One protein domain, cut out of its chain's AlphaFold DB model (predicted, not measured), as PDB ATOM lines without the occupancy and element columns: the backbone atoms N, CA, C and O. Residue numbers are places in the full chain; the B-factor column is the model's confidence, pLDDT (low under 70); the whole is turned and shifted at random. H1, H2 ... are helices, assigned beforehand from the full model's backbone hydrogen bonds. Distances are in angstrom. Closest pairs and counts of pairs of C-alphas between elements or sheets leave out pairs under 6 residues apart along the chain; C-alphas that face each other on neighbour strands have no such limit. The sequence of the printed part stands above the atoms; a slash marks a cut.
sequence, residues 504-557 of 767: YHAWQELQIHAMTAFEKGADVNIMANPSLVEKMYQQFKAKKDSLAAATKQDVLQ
ATOM      1  N   TYR A 504      35.698  15.619 -50.464       93.06
ATOM      2  CA  TYR A 504      36.156  14.847 -49.307       93.06
ATOM      3  C   TYR A 504      36.074  15.650 -48.001       93.06
ATOM      4  O   TYR A 504      35.580  15.141 -46.995       93.06
ATOM      5  N   HIS A 505      36.499  16.917 -48.020       92.12
ATOM      6  CA  HIS A 505      36.428  17.789 -46.847       92.12
ATOM      7  C   HIS A 505      34.985  18.090 -46.435       92.12
ATOM      8  O   HIS A 505      34.657  17.993 -45.255       92.12
ATOM      9  N   ALA A 506      34.105  18.386 -47.394       92.06
ATOM     10  CA  ALA A 506      32.693  18.636 -47.117       92.06
ATOM     11  C   ALA A 506      32.003  17.392 -46.531       92.06
ATOM     12  O   ALA A 506      31.250  17.494 -45.563       92.06
ATOM     13  N   TRP A 507      32.306  16.209 -47.072       92.69
ATOM     14  CA  TRP A 507      31.834  14.932 -46.542       92.69
ATOM     15  C   TRP A 507      32.372  14.658 -45.130       92.69
ATOM     16  O   TRP A 507      31.611  14.250 -44.256       92.69
ATOM     17  N   GLN A 508      33.655  14.929 -44.873       94.31
ATOM     18  CA  GLN A 508      34.271  14.759 -43.556       94.31
ATOM     19  C   GLN A 508      33.632  15.681 -42.507       94.31
ATOM     20  O   GLN A 508      33.328  15.235 -41.401       94.31
ATOM     21  N   GLU A 509      33.395  16.951 -42.840       93.50
ATOM     22  CA  GLU A 509      32.682  17.887 -41.965       93.50
ATOM     23  C   GLU A 509      31.258  17.407 -41.657       93.50
ATOM     24  O   GLU A 509      30.822  17.453 -40.507       93.50
ATOM     25  N   LEU A 510      30.543  16.915 -42.673       93.56
ATOM     26  CA  LEU A 510      29.191  16.379 -42.533       93.56
ATOM     27  C   LEU A 510      29.181  15.117 -41.657       93.56
ATOM     28  O   LEU A 510      28.292  14.960 -40.819       93.56
ATOM     29  N   GLN A 511      30.199  14.263 -41.781       94.88
ATOM     30  CA  GLN A 511      30.391  13.086 -40.933       94.88
ATOM     31  C   GLN A 511      30.634  13.469 -39.471       94.88
ATOM     32  O   GLN A 511      29.999  12.913 -38.576       94.88
ATOM     33  N   ILE A 512      31.505  14.449 -39.220       95.19
ATOM     34  CA  ILE A 512      31.741  14.977 -37.870       95.19
ATOM     35  C   ILE A 512      30.443  15.566 -37.310       95.19
ATOM     36  O   ILE A 512      30.068  15.267 -36.178       95.19
ATOM     37  N   HIS A 513      29.708  16.345 -38.106       94.44
ATOM     38  CA  HIS A 513      28.417  16.892 -37.697       94.44
ATOM     39  C   HIS A 513      27.424  15.781 -37.319       94.44
ATOM     40  O   HIS A 513      26.819  15.859 -36.251       94.44
ATOM     41  N   ALA A 514      27.305  14.724 -38.127       95.31
ATOM     42  CA  ALA A 514      26.453  13.574 -37.827       95.31
ATOM     43  C   ALA A 514      26.835  12.901 -36.499       95.31
ATOM     44  O   ALA A 514      25.963  12.669 -35.667       95.31
ATOM     45  N   MET A 515      28.131  12.659 -36.265       93.94
ATOM     46  CA  MET A 515      28.625  12.071 -35.013       93.94
ATOM     47  C   MET A 515      28.304  12.957 -33.804       93.94
ATOM     48  O   MET A 515      27.781  12.471 -32.807       93.94
ATOM     49  N   THR A 516      28.525  14.270 -33.908       94.50
ATOM     50  CA  THR A 516      28.206  15.200 -32.810       94.50
ATOM     51  C   THR A 516      26.703  15.340 -32.561       94.50
ATOM     52  O   THR A 516      26.284  15.555 -31.426       94.50
ATOM     53  N   ALA A 517      25.871  15.242 -33.601       94.38
ATOM     54  CA  ALA A 517      24.418  15.246 -33.462       94.38
ATOM     55  C   ALA A 517      23.931  13.957 -32.783       94.38
ATOM     56  O   ALA A 517      23.068  14.027 -31.909       94.38
ATOM     57  N   PHE A 518      24.548  12.822 -33.120       94.56
ATOM     58  CA  PHE A 518      24.300  11.533 -32.484       94.56
ATOM     59  C   PHE A 518      24.664  11.539 -30.995       94.56
ATOM     60  O   PHE A 518      23.845  11.160 -30.163       94.56
ATOM     61  N   GLU A 519      25.828  12.079 -30.626       94.56
ATOM     62  CA  GLU A 519      26.221  12.261 -29.217       94.56
ATOM     63  C   GLU A 519      25.264  13.178 -28.442       94.56
ATOM     64  O   GLU A 519      25.031  12.980 -27.251       94.56
ATOM     65  N   LYS A 520      24.670  14.168 -29.119       94.12
ATOM     66  CA  LYS A 520      23.647  15.060 -28.547       94.12
ATOM     67  C   LYS A 520      22.248  14.428 -28.483       94.12
ATOM     68  O   LYS A 520      21.318  15.097 -28.035       94.12
ATOM     69  N   GLY A 521      22.093  13.172 -28.906       92.12
ATOM     70  CA  GLY A 521      20.851  12.402 -28.817       92.12
ATOM     71  C   GLY A 521      19.937  12.487 -30.042       92.12
ATOM     72  O   GLY A 521      18.783  12.075 -29.958       92.12
ATOM     73  N   ALA A 522      20.403  13.025 -31.173       89.75
ATOM     74  CA  ALA A 522      19.668  12.931 -32.432       89.75
ATOM     75  C   ALA A 522      20.025  11.620 -33.151       89.75
ATOM     76  O   ALA A 522      21.180  11.412 -33.504       89.75
ATOM     77  N   ASP A 523      19.040  10.766 -33.437       89.62
ATOM     78  CA  ASP A 523      19.246   9.499 -34.159       89.62
ATOM     79  C   ASP A 523      19.494   9.725 -35.660       89.62
ATOM     80  O   ASP A 523      18.654   9.472 -36.528       89.62
ATOM     81  N   VAL A 524      20.681  10.238 -35.985       90.44
ATOM     82  CA  VAL A 524      21.114  10.530 -37.350       90.44
ATOM     83  C   VAL A 524      22.442   9.861 -37.672       90.44
ATOM     84  O   VAL A 524      23.393   9.889 -36.900       90.44
ATOM     85  N   ASN A 525      22.512   9.259 -38.857       91.81
ATOM     86  CA  ASN A 525      23.701   8.601 -39.382       91.81
ATOM     87  C   ASN A 525      23.842   8.970 -40.861       91.81
ATOM     88  O   ASN A 525      22.850   8.949 -41.591       91.81
ATOM     89  N   ILE A 526      25.062   9.287 -41.303       92.88
ATOM     90  CA  ILE A 526      25.349   9.689 -42.685       92.88
ATOM     91  C   ILE A 526      24.924   8.627 -43.710       92.88
ATOM     92  O   ILE A 526      24.473   8.972 -44.793       92.88
ATOM     93  N   MET A 527      25.062   7.340 -43.375       93.06
ATOM     94  CA  MET A 527      24.820   6.234 -44.304       93.06
ATOM     95  C   MET A 527      23.350   5.836 -44.322       93.06
ATOM     96  O   MET A 527      22.821   5.487 -45.371       93.06
ATOM     97  N   ALA A 528      22.691   5.887 -43.161       93.38
ATOM     98  CA  ALA A 528      21.278   5.542 -43.052       93.38
ATOM     99  C   ALA A 528      20.381   6.684 -43.549       93.38
ATOM    100  O   ALA A 528      19.419   6.444 -44.270       93.38
ATOM    101  N   ASN A 529      20.722   7.927 -43.191       93.50
ATOM    102  CA  ASN A 529      19.901   9.115 -43.414       93.50
ATOM    103  C   ASN A 529      20.716  10.265 -44.059       93.50
ATOM    104  O   ASN A 529      20.783  11.354 -43.479       93.50
ATOM    105  N   PRO A 530      21.330  10.077 -45.245       94.06
ATOM    106  CA  PRO A 530      22.246  11.059 -45.840       94.06
ATOM    107  C   PRO A 530      21.591  12.422 -46.096       94.06
ATOM    108  O   PRO A 530      22.129  13.452 -45.695       94.06
ATOM    109  N   SER A 531      20.397  12.440 -46.696       94.56
ATOM    110  CA  SER A 531      19.679  13.678 -47.032       94.56
ATOM    111  C   SER A 531      19.185  14.438 -45.798       94.56
ATOM    112  O   SER A 531      19.159  15.670 -45.787       94.56
ATOM    113  N   LEU A 532      18.822  13.720 -44.731       94.00
ATOM    114  CA  LEU A 532      18.449  14.329 -43.457       94.00
ATOM    115  C   LEU A 532      19.663  14.997 -42.809       94.00
ATOM    116  O   LEU A 532      19.570  16.154 -42.405       94.00
ATOM    117  N   VAL A 533      20.799  14.294 -42.746       94.31
ATOM    118  CA  VAL A 533      22.044  14.836 -42.186       94.31
ATOM    119  C   VAL A 533      22.511  16.046 -42.987       94.31
ATOM    120  O   VAL A 533      22.878  17.054 -42.389       94.31
ATOM    121  N   GLU A 534      22.448  15.989 -44.315       93.62
ATOM    122  CA  GLU A 534      22.795  17.119 -45.174       93.62
ATOM    123  C   GLU A 534      21.897  18.331 -44.902       93.62
ATOM    124  O   GLU A 534      22.396  19.432 -44.670       93.62
ATOM    125  N   LYS A 535      20.575  18.138 -44.839       95.62
ATOM    126  CA  LYS A 535      19.633  19.220 -44.527       95.62
ATOM    127  C   LYS A 535      19.880  19.806 -43.137       95.62
ATOM    128  O   LYS A 535      19.851  21.025 -42.970       95.62
ATOM    129  N   MET A 536      20.157  18.963 -42.141       93.50
ATOM    130  CA  MET A 536      20.536  19.416 -40.801       93.50
ATOM    131  C   MET A 536      21.861  20.183 -40.819       93.50
ATOM    132  O   MET A 536      21.979  21.192 -40.131       93.50
ATOM    133  N   TYR A 537      22.829  19.764 -41.636       94.81
ATOM    134  CA  TYR A 537      24.111  20.447 -41.785       94.81
ATOM    135  C   TYR A 537      23.969  21.808 -42.480       94.81
ATOM    136  O   TYR A 537      24.568  22.789 -42.041       94.81
ATOM    137  N   GLN A 538      23.121  21.921 -43.505       95.44
ATOM    138  CA  GLN A 538      22.782  23.200 -44.138       95.44
ATOM    139  C   GLN A 538      22.104  24.153 -43.143       95.44
ATOM    140  O   GLN A 538      22.480  25.320 -43.038       95.44
ATOM    141  N   GLN A 539      21.152  23.647 -42.350       95.38
ATOM    142  CA  GLN A 539      20.532  24.419 -41.269       95.38
ATOM    143  C   GLN A 539      21.552  24.827 -40.201       95.38
ATOM    144  O   GLN A 539      21.491  25.943 -39.686       95.38
ATOM    145  N   PHE A 540      22.497  23.946 -39.871       94.69
ATOM    146  CA  PHE A 540      23.584  24.237 -38.948       94.69
ATOM    147  C   PHE A 540      24.508  25.330 -39.491       94.69
ATOM    148  O   PHE A 540      24.808  26.257 -38.746       94.69
ATOM    149  N   LYS A 541      24.898  25.291 -40.773       95.56
ATOM    150  CA  LYS A 541      25.684  26.356 -41.423       95.56
ATOM    151  C   LYS A 541      24.962  27.701 -41.359       95.56
ATOM    152  O   LYS A 541      25.524  28.653 -40.833       95.56
ATOM    153  N   ALA A 542      23.687  27.746 -41.749       96.62
ATOM    154  CA  ALA A 542      22.889  28.971 -41.676       96.62
ATOM    155  C   ALA A 542      22.790  29.530 -40.241       96.62
ATOM    156  O   ALA A 542      22.917  30.735 -40.027       96.62
ATOM    157  N   LYS A 543      22.607  28.658 -39.237       96.19
ATOM    158  CA  LYS A 543      22.599  29.049 -37.815       96.19
ATOM    159  C   LYS A 543      23.981  29.465 -37.308       96.19
ATOM    160  O   LYS A 543      24.084  30.351 -36.468       96.19
ATOM    161  N   LYS A 544      25.048  28.830 -37.787       96.19
ATOM    162  CA  LYS A 544      26.427  29.180 -37.442       96.19
ATOM    163  C   LYS A 544      26.770  30.564 -37.979       96.19
ATOM    164  O   LYS A 544      27.352  31.348 -37.240       96.19
ATOM    165  N   ASP A 545      26.370  30.879 -39.207       96.44
ATOM    166  CA  ASP A 545      26.615  32.183 -39.820       96.44
ATOM    167  C   ASP A 545      25.816  33.290 -39.125       96.44
ATOM    168  O   ASP A 545      26.362  34.361 -38.853       96.44
ATOM    169  N   SER A 546      24.562  33.027 -38.740       96.19
ATOM    170  CA  SER A 546      23.775  33.989 -37.960       96.19
ATOM    171  C   SER A 546      24.343  34.208 -36.554       96.19
ATOM    172  O   SER A 546      24.429  35.350 -36.105       96.19
ATOM    173  N   LEU A 547      24.816  33.154 -35.878       96.31
ATOM    174  CA  LEU A 547      25.525  33.271 -34.599       96.31
ATOM    175  C   LEU A 547      26.881  33.972 -34.753       96.31
ATOM    176  O   LEU A 547      27.261  34.762 -33.893       96.31
ATOM    177  N   ALA A 548      27.612  33.731 -35.840       95.75
ATOM    178  CA  ALA A 548      28.860  34.426 -36.142       95.75
ATOM    179  C   ALA A 548      28.612  35.921 -36.395       95.75
ATOM    180  O   ALA A 548      29.384  36.759 -35.943       95.75
ATOM    181  N   ALA A 549      27.522  36.277 -37.072       95.38
ATOM    182  CA  ALA A 549      27.113  37.666 -37.244       95.38
ATOM    183  C   ALA A 549      26.705  38.306 -35.908       95.38
ATOM    184  O   ALA A 549      27.155  39.406 -35.605       95.38
ATOM    185  N   ALA A 550      25.926  37.603 -35.081       95.12
ATOM    186  CA  ALA A 550      25.515  38.086 -33.765       95.12
ATOM    187  C   ALA A 550      26.709  38.262 -32.813       95.12
ATOM    188  O   ALA A 550      26.811  39.276 -32.138       95.12
ATOM    189  N   THR A 551      27.651  37.316 -32.795       94.50
ATOM    190  CA  THR A 551      28.888  37.428 -32.003       94.50
ATOM    191  C   THR A 551      29.785  38.543 -32.517       94.50
ATOM    192  O   THR A 551      30.319  39.291 -31.710       94.50
ATOM    193  N   LYS A 552      29.909  38.728 -33.840       91.50
ATOM    194  CA  LYS A 552      30.584  39.905 -34.409       91.50
ATOM    195  C   LYS A 552      29.911  41.199 -33.951       91.50
ATOM    196  O   LYS A 552      30.614  42.100 -33.525       91.50
ATOM    197  N   GLN A 553      28.582  41.288 -33.982       90.31
ATOM    198  CA  GLN A 553      27.843  42.461 -33.501       90.31
ATOM    199  C   GLN A 553      28.009  42.691 -31.994       90.31
ATOM    200  O   GLN A 553      28.224  43.823 -31.587       90.31
ATOM    201  N   ASP A 554      27.971  41.642 -31.173       92.69
ATOM    202  CA  ASP A 554      28.196  41.725 -29.723       92.69
ATOM    203  C   ASP A 554      29.633  42.169 -29.405       92.69
ATOM    204  O   ASP A 554      29.854  43.039 -28.566       92.69
ATOM    205  N   VAL A 555      30.625  41.642 -30.133       89.31
ATOM    206  CA  VAL A 555      32.020  42.097 -30.044       89.31
ATOM    207  C   VAL A 555      32.135  43.560 -30.468       89.31
ATOM    208  O   VAL A 555      32.781  44.338 -29.774       89.31
ATOM    209  N   LEU A 556      31.473  43.961 -31.553       87.69
ATOM    210  CA  LEU A 556      31.442  45.351 -32.007       87.69
ATOM    211  C   LEU A 556      30.770  46.283 -30.993       87.69
ATOM    212  O   LEU A 556      31.240  47.394 -30.796       87.69
ATOM    213  N   GLN A 557      29.713  45.843 -30.314       85.81
ATOM    214  CA  GLN A 557      29.053  46.630 -29.271       85.81
ATOM    215  C   GLN A 557      29.904  46.743 -28.003       85.81
ATOM    216  O   GLN A 557      29.916  47.793 -27.368       85.81
TER     217      GLN A 557
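This is residues 504 to 557 of the 767 residues of the protein "Pre-mRNA-splicing factor SLU7" of Haematococcus lacustris (UniProt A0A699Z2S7). Two helices cross at about a right angle as a lopsided cross, close to a T: the middle of the shorter H1 packs on H2 near the first residues of H2, and the rest of H2 makes a long arm, of which residues 541 to 557 stick out free. A link of 10 residues folds back from the last residue of H1 to the first of H2. The printed part has 54 residues with two named helices, H1 then H2, and no named strand; its class is all helix. It is loose, with a radius of gyration of the C-alphas of 13.3 A, and elongated, spanning 44 by 25 by 14 A.

Start with H1, residues 504 to 519, and look at its residues 510 to 514, which alone touch H2, residues 530 to 557. On H2, look at residues 533 to 537, which alone touch H1. The closest C-alphas of the two helices are those of Ala 514 and Val 533, 6.3 A apart. Their lines stand about perpendicular, at 87 degrees. In both helices every O i to N i+4 pair is within hydrogen-bond range.

Find C-alpha 504 at (36.156, 14.847, -49.307); from there H1 runs 22.6 A to C-alpha 519 at (26.221, 12.261, -29.217). Residues 520 to 529 then lead to Pro 530, where H2 begins. From there H2 runs 39.8 A to C-alpha 557 at (29.053, 46.630, -29.271).

The two C-alphas farthest apart are those of Ala 528 and Gln 557, 44.0 A. Without residues 541 to 557, which stand free, the body spans 25 by 19 by 16 A. The printed part has no cut, and the link from H1 to H2 is short. The mean pLDDT of the printed part is 93.6, and no printed residue is under 70.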